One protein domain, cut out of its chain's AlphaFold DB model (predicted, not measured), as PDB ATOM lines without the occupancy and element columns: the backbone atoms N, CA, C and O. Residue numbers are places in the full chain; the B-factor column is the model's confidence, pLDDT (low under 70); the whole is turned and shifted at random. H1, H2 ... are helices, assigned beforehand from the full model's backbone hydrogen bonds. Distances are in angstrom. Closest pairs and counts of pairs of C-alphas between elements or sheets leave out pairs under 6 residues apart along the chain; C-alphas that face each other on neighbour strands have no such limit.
ATOM      1  N   SER A   2      -9.670 -17.164   1.122       56.88
ATOM      2  CA  SER A   2     -10.230 -16.783   2.422       56.88
ATOM      3  C   SER A   2     -10.245 -15.262   2.620       56.88
ATOM      4  O   SER A   2      -9.738 -14.516   1.790       56.88
ATOM      5  N   PHE A   3     -10.782 -14.815   3.759       62.34
ATOM      6  CA  PHE A   3     -10.762 -13.430   4.257       62.34
ATOM      7  C   PHE A   3      -9.418 -12.692   4.057       62.34
ATOM      8  O   PHE A   3      -9.410 -11.479   3.878       62.34
ATOM      9  N   ILE A   4      -8.293 -13.418   4.044       63.25
ATOM     10  CA  ILE A   4      -6.953 -12.854   3.827       63.25
ATOM     11  C   ILE A   4      -6.814 -12.242   2.429       63.25
ATOM     12  O   ILE A   4      -6.280 -11.147   2.303       63.25
ATOM     13  N   GLU A   5      -7.327 -12.890   1.383       64.94
ATOM     14  CA  GLU A   5      -7.223 -12.353   0.020       64.94
ATOM     15  C   GLU A   5      -8.072 -11.084  -0.144       64.94
ATOM     16  O   GLU A   5      -7.619 -10.109  -0.737       64.94
ATOM     17  N   ALA A   6      -9.259 -11.051   0.471       64.62
ATOM     18  CA  ALA A   6     -10.117  -9.867   0.501       64.62
ATOM     19  C   ALA A   6      -9.431  -8.670   1.181       64.62
ATOM     20  O   ALA A   6      -9.503  -7.547   0.687       64.62
ATOM     21  N   ALA A   7      -8.733  -8.918   2.294       64.88
ATOM     22  CA  ALA A   7      -7.980  -7.890   3.007       64.88
ATOM     23  C   ALA A   7      -6.784  -7.368   2.190       64.88
ATOM     24  O   ALA A   7      -6.521  -6.169   2.201       64.88
ATOM     25  N   VAL A   8      -6.099  -8.245   1.448       65.75
ATOM     26  CA  VAL A   8      -4.987  -7.866   0.559       65.75
ATOM     27  C   VAL A   8      -5.482  -7.047  -0.638       65.75
ATOM     28  O   VAL A   8      -4.863  -6.047  -0.987       65.75
ATOM     29  N   GLN A   9      -6.613  -7.422  -1.244       68.25
ATOM     30  CA  GLN A   9      -7.165  -6.722  -2.410       68.25
ATOM     31  C   GLN A   9      -7.746  -5.340  -2.080       68.25
ATOM     32  O   GLN A   9      -7.721  -4.454  -2.932       68.25
ATOM     33  N   LEU A  10      -8.239  -5.126  -0.856       66.12
ATOM     34  CA  LEU A  10      -8.742  -3.817  -0.418       66.12
ATOM     35  C   LEU A  10      -7.640  -2.798  -0.105       66.12
ATOM     36  O   LEU A  10      -7.924  -1.604   0.006       66.12
ATOM     37  N   GLY A  11      -6.386  -3.256  -0.067       60.62
ATOM     38  CA  GLY A  11      -5.233  -2.495  -0.542       60.62
ATOM     39  C   GLY A  11      -4.743  -1.336   0.321       60.62
ATOM     40  O   GLY A  11      -3.630  -0.878   0.081       60.62
ATOM     41  N   SER A  12      -5.491  -0.866   1.324       64.88
ATOM     42  CA  SER A  12      -4.984   0.164   2.231       64.88
ATOM     43  C   SER A  12      -5.746   0.240   3.570       64.88
ATOM     44  O   SER A  12      -6.947  -0.060   3.617       64.88
ATOM     45  N   PRO A  13      -5.077   0.624   4.676       61.31
ATOM     46  CA  PRO A  13      -5.709   0.812   5.985       61.31
ATOM     47  C   PRO A  13      -6.864   1.819   5.973       61.31
ATOM     48  O   PRO A  13      -7.858   1.617   6.665       61.31
ATOM     49  N   GLU A  14      -6.788   2.857   5.140       67.25
ATOM     50  CA  GLU A  14      -7.806   3.910   5.063       67.25
ATOM     51  C   GLU A  14      -9.139   3.352   4.545       67.25
ATOM     52  O   GLU A  14     -10.204   3.693   5.053       67.25
ATOM     53  N   ASN A  15      -9.091   2.417   3.590       65.25
ATOM     54  CA  ASN A  15     -10.290   1.737   3.098       65.25
ATOM     55  C   ASN A  15     -10.923   0.849   4.180       65.25
ATOM     56  O   ASN A  15     -12.148   0.726   4.238       65.25
ATOM     57  N   LEU A  16     -10.109   0.258   5.059       62.50
ATOM     58  CA  LEU A  16     -10.576  -0.568   6.175       62.50
ATOM     59  C   LEU A  16     -11.217   0.269   7.288       62.50
ATOM     60  O   LEU A  16     -12.202  -0.174   7.876       62.50
ATOM     61  N   GLU A  17     -10.712   1.477   7.547       65.12
ATOM     62  CA  GLU A  17     -11.270   2.393   8.552       65.12
ATOM     63  C   GLU A  17     -12.673   2.900   8.189       65.12
ATOM     64  O   GLU A  17     -13.474   3.201   9.076       65.12
ATOM     65  N   THR A  18     -13.012   2.946   6.897       71.06
ATOM     66  CA  THR A  18     -14.352   3.366   6.450       71.06
ATOM     67  C   THR A  18     -15.439   2.319   6.688       71.06
ATOM     68  O   THR A  18     -16.623   2.662   6.691       71.06
ATOM     69  N   ALA A  19     -15.076   1.047   6.886       70.25
ATOM     70  CA  ALA A  19     -16.043  -0.020   7.098       70.25
ATOM     71  C   ALA A  19     -16.484  -0.047   8.576       70.25
ATOM     72  O   ALA A  19     -15.683  -0.376   9.454       70.25
ATOM     73  N   PRO A  20     -17.757   0.255   8.898       73.06
ATOM     74  CA  PRO A  20     -18.211   0.232  10.284       73.06
ATOM     75  C   PRO A  20     -18.116  -1.190  10.861       73.06
ATOM     76  O   PRO A  20     -18.356  -2.171  10.160       73.06
ATOM     77  N   GLY A  21     -17.839  -1.326  12.163       77.69
ATOM     78  CA  GLY A  21     -17.749  -2.620  12.870       77.69
ATOM     79  C   GLY A  21     -19.085  -3.366  13.038       77.69
ATOM     80  O   GLY A  21     -19.344  -3.988  14.065       77.69
ATOM     81  N   THR A  22     -19.976  -3.264  12.062       83.50
ATOM     82  CA  THR A  22     -21.329  -3.813  12.051       83.50
ATOM     83  C   THR A  22     -21.442  -4.941  11.030       83.50
ATOM     84  O   THR A  22     -20.562  -5.158  10.195       83.50
ATOM     85  N   VAL A  23     -22.556  -5.673  11.065       81.88
ATOM     86  CA  VAL A  23     -22.886  -6.655  10.019       81.88
ATOM     87  C   VAL A  23     -22.913  -6.004   8.630       81.88
ATOM     88  O   VAL A  23     -22.407  -6.599   7.681       81.88
ATOM     89  N   GLY A  24     -23.449  -4.788   8.514       82.69
ATOM     90  CA  GLY A  24     -23.481  -4.019   7.271       82.69
ATOM     91  C   GLY A  24     -22.087  -3.651   6.772       82.69
ATOM     92  O   GLY A  24     -21.790  -3.860   5.600       82.69
ATOM     93  N   GLY A  25     -21.198  -3.196   7.660       82.50
ATOM     94  CA  GLY A  25     -19.819  -2.890   7.276       82.50
ATOM     95  C   GLY A  25     -19.018  -4.129   6.880       82.50
ATOM     96  O   GLY A  25     -18.256  -4.084   5.918       82.50
ATOM     97  N   LEU A  26     -19.264  -5.281   7.515       80.19
ATOM     98  CA  LEU A  26     -18.681  -6.548   7.069       80.19
ATOM     99  C   LEU A  26     -19.202  -6.971   5.684       80.19
ATOM    100  O   LEU A  26     -18.421  -7.447   4.861       80.19
ATOM    101  N   LYS A  27     -20.499  -6.790   5.396       82.81
ATOM    102  CA  LYS A  27     -21.055  -7.026   4.051       82.81
ATOM    103  C   LYS A  27     -20.399  -6.103   3.022       82.81
ATOM    104  O   LYS A  27     -19.960  -6.583   1.982       82.81
ATOM    105  N   GLN A  28     -20.279  -4.815   3.343       81.38
ATOM    106  CA  GLN A  28     -19.629  -3.814   2.497       81.38
ATOM    107  C   GLN A  28     -18.171  -4.180   2.207       81.38
ATOM    108  O   GLN A  28     -17.771  -4.168   1.047       81.38
ATOM    109  N   PHE A  29     -17.406  -4.572   3.231       81.62
ATOM    110  CA  PHE A  29     -16.027  -5.045   3.096       81.62
ATOM    111  C   PHE A  29     -15.931  -6.218   2.111       81.62
ATOM    112  O   PHE A  29     -15.175  -6.171   1.145       81.62
ATOM    113  N   ILE A  30     -16.753  -7.252   2.297       80.25
ATOM    114  CA  ILE A  30     -16.734  -8.435   1.427       80.25
ATOM    115  C   ILE A  30     -17.113  -8.076  -0.020       80.25
ATOM    116  O   ILE A  30     -16.492  -8.573  -0.958       80.25
ATOM    117  N   SER A  31     -18.115  -7.216  -0.216       78.88
ATOM    118  CA  SER A  31     -18.521  -6.757  -1.549       78.88
ATOM    119  C   SER A  31     -17.442  -5.915  -2.231       78.88
ATOM    120  O   SER A  31     -17.209  -6.068  -3.431       78.88
ATOM    121  N   ALA A  32     -16.762  -5.047  -1.480       79.00
ATOM    122  CA  ALA A  32     -15.711  -4.180  -2.000       79.00
ATOM    123  C   ALA A  32     -14.468  -4.969  -2.443       79.00
ATOM    124  O   ALA A  32     -13.788  -4.552  -3.377       79.00
ATOM    125  N   ALA A  33     -14.226  -6.142  -1.851       77.31
ATOM    126  CA  ALA A  33     -13.158  -7.054  -2.255       77.31
ATOM    127  C   ALA A  33     -13.381  -7.734  -3.621       77.31
ATOM    128  O   ALA A  33     -12.512  -8.469  -4.061       77.31
ATOM    129  N   ARG A  34     -14.527  -7.528  -4.298       76.38
ATOM    130  CA  ARG A  34     -14.802  -8.026  -5.668       76.38
ATOM    131  C   ARG A  34     -14.443  -9.506  -5.889       76.38
ATOM    132  O   ARG A  34     -13.956  -9.891  -6.950       76.38
ATOM    133  N   LEU A  35     -14.712 -10.341  -4.886       78.94
ATOM    134  CA  LEU A  35     -14.354 -11.757  -4.903       78.94
ATOM    135  C   LEU A  35     -15.152 -12.525  -5.968       78.94
ATOM    136  O   LEU A  35     -16.371 -12.373  -6.087       78.94
ATOM    137  N   SER A  36     -14.473 -13.405  -6.702       81.81
ATOM    138  CA  SER A  36     -15.102 -14.281  -7.694       81.81
ATOM    139  C   SER A  36     -16.037 -15.295  -7.027       81.81
ATOM    140  O   SER A  36     -15.611 -16.105  -6.204       81.81
ATOM    141  N   ASN A  37     -17.322 -15.244  -7.385       82.81
ATOM    142  CA  ASN A  37     -18.386 -16.055  -6.790       82.81
ATOM    143  C   ASN A  37     -18.454 -17.468  -7.390       82.81
ATOM    144  O   ASN A  37     -18.156 -17.659  -8.566       82.81
ATOM    145  N   ASN A  38     -18.924 -18.437  -6.596       79.44
ATOM    146  CA  ASN A  38     -19.180 -19.829  -6.997       79.44
ATOM    147  C   ASN A  38     -17.945 -20.626  -7.447       79.44
ATOM    148  O   ASN A  38     -18.071 -21.578  -8.217       79.44
ATOM    149  N   ILE A  39     -16.757 -20.287  -6.944       77.88
ATOM    150  CA  ILE A  39     -15.576 -21.130  -7.149       77.88
ATOM    151  C   ILE A  39     -15.517 -22.165  -6.013       77.88
ATOM    152  O   ILE A  39     -15.436 -21.769  -4.845       77.88
ATOM    153  N   PRO A  40     -15.547 -23.481  -6.312       75.69
ATOM    154  CA  PRO A  40     -15.478 -24.527  -5.294       75.69
ATOM    155  C   PRO A  40     -14.291 -24.330  -4.340       75.69
ATOM    156  O   PRO A  40     -13.153 -24.156  -4.770       75.69
ATOM    157  N   GLY A  41     -14.559 -24.329  -3.030       72.19
ATOM    158  CA  GLY A  41     -13.546 -24.104  -1.987       72.19
ATOM    159  C   GLY A  41     -13.152 -22.635  -1.750       72.19
ATOM    160  O   GLY A  41     -12.289 -22.362  -0.908       72.19
ATOM    161  N   LEU A  42     -13.748 -21.671  -2.464       75.88
ATOM    162  CA  LEU A  42     -13.521 -20.235  -2.270       75.88
ATOM    163  C   LEU A  42     -14.808 -19.496  -1.849       75.88
ATOM    164  O   LEU A  42     -15.654 -20.050  -1.150       75.88
ATOM    165  N   TYR A  43     -14.902 -18.214  -2.205       77.62
ATOM    166  CA  TYR A  43     -16.045 -17.354  -1.940       77.62
ATOM    167  C   TYR A  43     -17.318 -17.880  -2.621       77.62
ATOM    168  O   TYR A  43     -17.372 -18.075  -3.836       77.62
ATOM    169  N   ASP A  44     -18.360 -18.073  -1.814       84.19
ATOM    170  CA  ASP A  44     -19.701 -18.413  -2.276       84.19
ATOM    171  C   ASP A  44     -20.734 -17.584  -1.502       84.19
ATOM    172  O   ASP A  44     -20.914 -17.704  -0.282       84.19
ATOM    173  N   SER A  45     -21.418 -16.719  -2.247       83.06
ATOM    174  CA  SER A  45     -22.448 -15.800  -1.756       83.06
ATOM    175  C   SER A  45     -23.605 -16.488  -1.018       83.06
ATOM    176  O   SER A  45     -24.233 -15.871  -0.149       83.06
ATOM    177  N   ARG A  46     -23.881 -17.769  -1.299       85.38
ATOM    178  CA  ARG A  46     -24.956 -18.533  -0.647       85.38
ATOM    179  C   ARG A  46     -24.668 -18.724   0.837       85.38
ATOM    180  O   ARG A  46     -25.566 -18.554   1.660       85.38
ATOM    181  N   TYR A  47     -23.415 -19.004   1.201       84.06
ATOM    182  CA  TYR A  47     -23.026 -19.187   2.602       84.06
ATOM    183  C   TYR A  47     -23.096 -17.887   3.393       84.06
ATOM    184  O   TYR A  47     -23.493 -17.898   4.556       84.06
ATOM    185  N   LEU A  48     -22.778 -16.753   2.764       79.06
ATOM    186  CA  LEU A  48     -22.950 -15.445   3.396       79.06
ATOM    187  C   LEU A  48     -24.422 -15.088   3.562       79.06
ATOM    188  O   LEU A  48     -24.809 -14.600   4.621       79.06
ATOM    189  N   SER A  49     -25.250 -15.385   2.562       83.88
ATOM    190  CA  SER A  49     -26.699 -15.185   2.642       83.88
ATOM    191  C   SER A  49     -27.304 -15.992   3.794       83.88
ATOM    192  O   SER A  49     -28.044 -15.442   4.604       83.88
ATOM    193  N   LEU A  50     -26.904 -17.258   3.954       85.50
ATOM    194  CA  LEU A  50     -27.272 -18.089   5.108       85.50
ATOM    195  C   LEU A  50     -26.736 -17.516   6.432       85.50
ATOM    196  O   LEU A  50     -27.466 -17.424   7.417       85.50
ATOM    197  N   PHE A  51     -25.471 -17.092   6.465       81.44
ATOM    198  CA  PHE A  51     -24.826 -16.566   7.671       81.44
ATOM    199  C   PHE A  51     -25.418 -15.229   8.150       81.44
ATOM    200  O   PHE A  51     -25.414 -14.944   9.358       81.44
ATOM    201  N   PHE A  52     -25.904 -14.395   7.227       83.75
ATOM    202  CA  PHE A  52     -26.486 -13.080   7.499       83.75
ATOM    203  C   PHE A  52     -28.016 -13.046   7.460       83.75
ATOM    204  O   PHE A  52     -28.570 -12.021   7.843       83.75
ATOM    205  N   GLY A  53     -28.697 -14.123   7.053       83.56
ATOM    206  CA  GLY A  53     -30.130 -14.111   6.724       83.56
ATOM    207  C   GLY A  53     -31.059 -13.568   7.815       83.56
ATOM    208  O   GLY A  53     -32.084 -12.981   7.500       83.56
ATOM    209  N   ASN A  54     -30.659 -13.674   9.087       84.06
ATOM    210  CA  ASN A  54     -31.434 -13.193  10.239       84.06
ATOM    211  C   ASN A  54     -30.782 -12.007  10.974       84.06
ATOM    212  O   ASN A  54     -31.137 -11.716  12.115       84.06
ATOM    213  N   LYS A  55     -29.766 -11.365  10.387       83.25
ATOM    214  CA  LYS A  55     -29.006 -10.281  11.028       83.25
ATOM    215  C   LYS A  55     -29.293  -8.956  10.337       83.25
ATOM    216  O   LYS A  55     -29.163  -8.851   9.121       83.25
ATOM    217  N   THR A  56     -29.620  -7.933  11.123       85.19
ATOM    218  CA  THR A  56     -29.780  -6.569  10.610       85.19
ATOM    219  C   THR A  56     -28.416  -5.924  10.384       85.19
ATOM    220  O   THR A  56     -27.466  -6.190  11.124       85.19
ATOM    221  N   ASP A  57     -28.317  -5.049   9.387       82.00
ATOM    222  CA  ASP A  57     -27.044  -4.429   8.999       82.00
ATOM    223  C   ASP A  57     -26.450  -3.553  10.106       82.00
ATOM    224  O   ASP A  57     -25.241  -3.563  10.317       82.00
ATOM    225  N   GLY A  58     -27.295  -2.884  10.893       79.50
ATOM    226  CA  GLY A  58     -26.873  -2.104  12.060       79.50
ATOM    227  C   GLY A  58     -26.448  -2.939  13.273       79.50
ATOM    228  O   GLY A  58     -26.058  -2.371  14.289       79.50
ATOM    229  N   THR A  59     -26.517  -4.276  13.212       79.12
ATOM    230  CA  THR A  59     -26.106  -5.122  14.340       79.12
ATOM    231  C   THR A  59     -24.597  -5.000  14.550       79.12
ATOM    232  O   THR A  59     -23.799  -5.581  13.810       79.12
ATOM    233  N   PHE A  60     -24.206  -4.276  15.594       68.50
ATOM    234  CA  PHE A  60     -22.860  -4.319  16.152       68.50
ATOM    235  C   PHE A  60     -22.753  -5.563  17.034       68.50
ATOM    236  O   PHE A  60     -23.423  -5.669  18.066       68.50
ATOM    237  N   ARG A  61     -21.954  -6.552  16.624       61.97
ATOM    238  CA  ARG A  61     -21.726  -7.732  17.464       61.97
ATOM    239  C   ARG A  61     -20.448  -7.519  18.250       61.97
ATOM    240  O   ARG A  61     -19.378  -7.923  17.810       61.97
ATOM    241  N   GLU A  62     -20.584  -6.952  19.448       58.75
ATOM    242  CA  GLU A  62     -19.535  -7.119  20.448       58.75
ATOM    243  C   GLU A  62     -19.238  -8.618  20.598       58.75
ATOM    244  O   GLU A  62     -20.184  -9.423  20.637       58.75
ATOM    245  N   PRO A  63     -17.959  -9.025  20.670       60.94
ATOM    246  CA  PRO A  63     -17.618 -10.410  20.936       60.94
ATOM    247  C   PRO A  63     -18.226 -10.803  22.286       60.94
ATOM    248  O   PRO A  63     -17.735 -10.425  23.350       60.94
ATOM    249  N   LYS A  64     -19.341 -11.540  22.242       60.94
ATOM    250  CA  LYS A  64     -19.951 -12.125  23.432       60.94
ATOM    251  C   LYS A  64     -19.112 -13.343  23.811       60.94
ATOM    252  O   LYS A  64     -18.996 -14.249  22.981       60.94
ATOM    253  N   PRO A  65     -18.522 -13.379  25.015       60.50
ATOM    254  CA  PRO A  65     -17.804 -14.557  25.467       60.50
ATOM    255  C   PRO A  65     -18.750 -15.761  25.471       60.50
ATOM    256  O   PRO A  65     -19.908 -15.659  25.881       60.50
ATOM    257  N   LEU A  66     -18.266 -16.895  24.969       59.94
ATOM    258  CA  LEU A  66     -19.011 -18.148  25.001       59.94
ATOM    259  C   LEU A  66     -18.966 -18.695  26.435       59.94
ATOM    260  O   LEU A  66     -17.920 -19.144  26.896       59.94
ATOM    261  N   GLY A  67     -20.099 -18.640  27.139       75.62
ATOM    262  CA  GLY A  67     -20.243 -19.160  28.504       75.62
ATOM    263  C   GLY A  67     -20.016 -18.127  29.616       75.62
ATOM    264  O   GLY A  67     -19.848 -16.932  29.372       75.62
ATOM    265  N   LYS A  68     -20.058 -18.592  30.873       81.12
ATOM    266  CA  LYS A  68     -19.804 -17.750  32.052       81.12
ATOM    267  C   LYS A  68     -18.296 -17.581  32.230       81.12
ATOM    268  O   LYS A  68     -17.595 -18.556  32.481       81.12
ATOM    269  N   LEU A  69     -17.810 -16.348  32.107       81.06
ATOM    270  CA  LEU A  69     -16.413 -16.023  32.390       81.06
ATOM    271  C   LEU A  69     -16.139 -16.097  33.894       81.06
ATOM    272  O   LEU A  69     -16.959 -15.652  34.699       81.06
ATOM    273  N   SER A  70     -14.963 -16.597  34.271       88.25
ATOM    274  CA  SER A  70     -14.472 -16.429  35.642       88.25
ATOM    275  C   SER A  70     -14.176 -14.952  35.930       88.25
ATOM    276  O   SER A  70     -13.934 -14.165  35.010       88.25
ATOM    277  N   ALA A  71     -14.135 -14.561  37.208       87.75
ATOM    278  CA  ALA A  71     -13.837 -13.178  37.605       87.75
ATOM    279  C   ALA A  71     -12.509 -12.666  37.010       87.75
ATOM    280  O   ALA A  71     -12.419 -11.530  36.548       87.75
ATOM    281  N   TYR A  72     -11.497 -13.536  36.938       88.88
ATOM    282  CA  TYR A  72     -10.211 -13.228  36.314       88.88
ATOM    283  C   TYR A  72     -10.336 -12.966  34.805       88.88
ATOM    284  O   TYR A  72      -9.808 -11.976  34.294       88.88
ATOM    285  N   GLN A  73     -11.056 -13.828  34.082       83.75
ATOM    286  CA  GLN A  73     -11.259 -13.677  32.639       83.75
ATOM    287  C   GLN A  73     -12.082 -12.428  32.306       83.75
ATOM    288  O   GLN A  73     -11.783 -11.746  31.327       83.75
ATOM    289  N   LEU A  74     -13.073 -12.102  33.138       85.12
ATOM    290  CA  LEU A  74     -13.881 -10.895  32.991       85.12
ATOM    291  C   LEU A  74     -13.035  -9.630  33.182       85.12
ATOM    292  O   LEU A  74     -13.098  -8.724  32.354       85.12
ATOM    293  N   ASN A  75     -12.174  -9.595  34.207       86.31
ATOM    294  CA  ASN A  75     -11.244  -8.482  34.412       86.31
ATOM    295  C   ASN A  75     -10.268  -8.322  33.243       86.31
ATOM    296  O   ASN A  75     -10.023  -7.204  32.788       86.31
ATOM    297  N   LYS A  76      -9.745  -9.433  32.714       86.56
ATOM    298  CA  LYS A  76      -8.871  -9.410  31.536       86.56
ATOM    299  C   LYS A  76      -9.600  -8.875  30.301       86.56
ATOM    300  O   LYS A  76      -9.022  -8.089  29.555       86.56
ATOM    301  N   LEU A  77     -10.858  -9.270  30.098       82.88
ATOM    302  CA  LEU A  77     -11.685  -8.780  28.998       82.88
ATOM    303  C   LEU A  77     -11.972  -7.280  29.132       82.88
ATOM    304  O   LEU A  77     -11.811  -6.557  28.156       82.88
ATOM    305  N   ASN A  78     -12.348  -6.806  30.322       82.81
ATOM    306  CA  ASN A  78     -12.613  -5.387  30.567       82.81
ATOM    307  C   ASN A  78     -11.364  -4.534  30.338       82.81
ATOM    308  O   ASN A  78     -11.435  -3.528  29.640       82.81
ATOM    309  N   LYS A  79     -10.208  -4.982  30.843       83.56
ATOM    310  CA  LYS A  79      -8.928  -4.319  30.577       83.56
ATOM    311  C   LYS A  79      -8.636  -4.255  29.077       83.56
ATOM    312  O   LYS A  79      -8.315  -3.191  28.570       83.56
ATOM    313  N   LYS A  80      -8.841  -5.363  28.357       78.06
ATOM    314  CA  LYS A  80      -8.665  -5.403  26.902       78.06
ATOM    315  C   LYS A  80      -9.636  -4.480  26.155       78.06
ATOM    316  O   LYS A  80      -9.212  -3.825  25.218       78.06
ATOM    317  N   LYS A  81     -10.905  -4.380  26.568       75.88
ATOM    318  CA  LYS A  81     -11.873  -3.446  25.963       75.88
ATOM    319  C   LYS A  81     -11.441  -1.985  26.121       75.88
ATOM    320  O   LYS A  81     -11.598  -1.206  25.188       75.88
ATOM    321  N   GLU A  82     -10.907  -1.616  27.282       78.31
ATOM    322  CA  GLU A  82     -10.373  -0.268  27.518       78.31
ATOM    323  C   GLU A  82      -9.071  -0.011  26.746       78.31
ATOM    324  O   GLU A  82      -8.872   1.089  26.229       78.31
ATOM    325  N   ASP A  83      -8.217  -1.030  26.619       69.88
ATOM    326  CA  ASP A  83      -7.008  -0.963  25.799       69.88
ATOM    327  C   ASP A  83      -7.341  -0.850  24.302       69.88
ATOM    328  O   ASP A  83      -6.682  -0.077  23.626       69.88
ATOM    329  N   ASP A  84      -8.361  -1.558  23.797       63.84
ATOM    330  CA  ASP A  84      -8.789  -1.543  22.386       63.84
ATOM    331  C   ASP A  84      -9.544  -0.245  22.003       63.84
ATOM    332  O   ASP A  84      -9.529   0.150  20.838       63.84
ATOM    333  N   LYS A  85     -10.189   0.455  22.955       65.62
ATOM    334  CA  LYS A  85     -10.758   1.808  22.729       65.62
ATOM    335  C   LYS A  85      -9.682   2.834  22.389       65.62
ATOM    336  O   LYS A  85      -9.930   3.795  21.665       65.62
ATOM    337  N   LYS A  86      -8.492   2.657  22.956       59.09
ATOM    338  CA  LYS A  86      -7.296   3.367  22.520       59.09
ATOM    339  C   LYS A  86      -6.833   2.599  21.289       59.09
ATOM    340  O   LYS A  86      -6.752   1.385  21.335       59.09
ATOM    341  N   ASN A  87      -6.587   3.251  20.163       56.38
ATOM    342  CA  ASN A  87      -6.331   2.567  18.890       56.38
ATOM    343  C   ASN A  87      -4.929   1.892  18.871       56.38
ATOM    344  O   ASN A  87      -4.035   2.264  18.116       56.38
ATOM    345  N   VAL A  88      -4.676   0.938  19.776       53.53
ATOM    346  CA  VAL A  88      -3.357   0.363  20.085       53.53
ATOM    347  C   VAL A  88      -2.849  -0.500  18.933       53.53
ATOM    348  O   VAL A  88      -1.641  -0.624  18.762       53.53
ATOM    349  N   ALA A  89      -3.742  -1.064  18.114       53.69
ATOM    350  CA  ALA A  89      -3.359  -1.788  16.903       53.69
ATOM    351  C   ALA A  89      -2.655  -0.866  15.891       53.69
ATOM    352  O   ALA A  89      -1.586  -1.225  15.404       53.69
ATOM    353  N   MET A  90      -3.172   0.351  15.670       52.12
ATOM    354  CA  MET A  90      -2.491   1.364  14.852       52.12
ATOM    355  C   MET A  90      -1.186   1.836  15.495       52.12
ATOM    356  O   MET A  90      -0.163   1.917  14.823       52.12
ATOM    357  N   VAL A  91      -1.186   2.085  16.812       54.91
ATOM    358  CA  VAL A  91       0.029   2.507  17.534       54.91
ATOM    359  C   VAL A  91       1.129   1.444  17.445       54.91
ATOM    360  O   VAL A  91       2.296   1.788  17.298       54.91
ATOM    361  N   LYS A  92       0.783   0.154  17.492       55.22
ATOM    362  CA  LYS A  92       1.744  -0.951  17.362       55.22
ATOM    363  C   LYS A  92       2.200  -1.198  15.927       55.22
ATOM    364  O   LYS A  92       3.322  -1.651  15.756       55.22
ATOM    365  N   MET A  93       1.374  -0.896  14.923       50.47
ATOM    366  CA  MET A  93       1.775  -0.923  13.509       50.47
ATOM    367  C   MET A  93       2.684   0.256  13.125       50.47
ATOM    368  O   MET A  93       3.469   0.127  12.196       50.47
TER     369      MET A  93
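What this domain is: This is residues 2 to 93 of the 100 residues of an uncharacterized protein of Aspergillus flavus (UniProt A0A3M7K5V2). Two lobes joined by a long loop make a loose model: three short helices, H1, H2 and H4, are gathered loosely round H3, and the loop of residues 53 to 70 leads off to a second lobe of the longest helix, H5, with short H6 at its end. Residues 78 to 89 stick out free. The printed part has 92 residues with six named helices, H1 to H6 in order, and no named strand; its class is all helix. It is loose, with a radius of gyration of the C-alphas of 16.2 A and spans of 45 by 31 by 25 A.

Where its parts are: Find C-alpha 3 at (-10.762, -13.430, 4.257), where H1, residues 3 to 9, begins. Next come H2, residues 13 to 17, and H3, residues 23 to 32, 14.2 A long. H4 covers residues 45 to 52, 10.5 A long. Go on to C-alpha 71 at (-13.837, -13.178, 37.605); from there H5 runs 21.3 A to residue 85. H6, residues 88 to 93, ends at C-alpha 93, (1.775, -0.923, 13.509).

How they stand to each other: Look first at Ala 6 and Ile 30, the closest C-alphas of H1 and H3, 6.8 A apart: these helices are close but not clearly touching, at a steep tilt of 50 degrees, the same way. H2 is likewise close but not clearly touching H3, with C-alphas 16 and 29 at 7.7 A. So is H4, with C-alphas 23 and 52 at 7.8 A, at a shallow tilt of 16 degrees, opposite ways. H5 is apart from H1, H2, H3 and H4, and meets H6 only through their link. In each of the six helices, every O i to N i+4 pair is within hydrogen-bond range.

The domain as a whole: The C-alphas of Ile 39 and Ala 71, the two farthest apart, are 45.5 A apart. The printed part has no cut. The links H3 to H4 and H4 to H5 are long. Mean pLDDT of the printed part is 73.8; look for values under 70 at residues 2 to 17, 60 to 66 and 83 to 93.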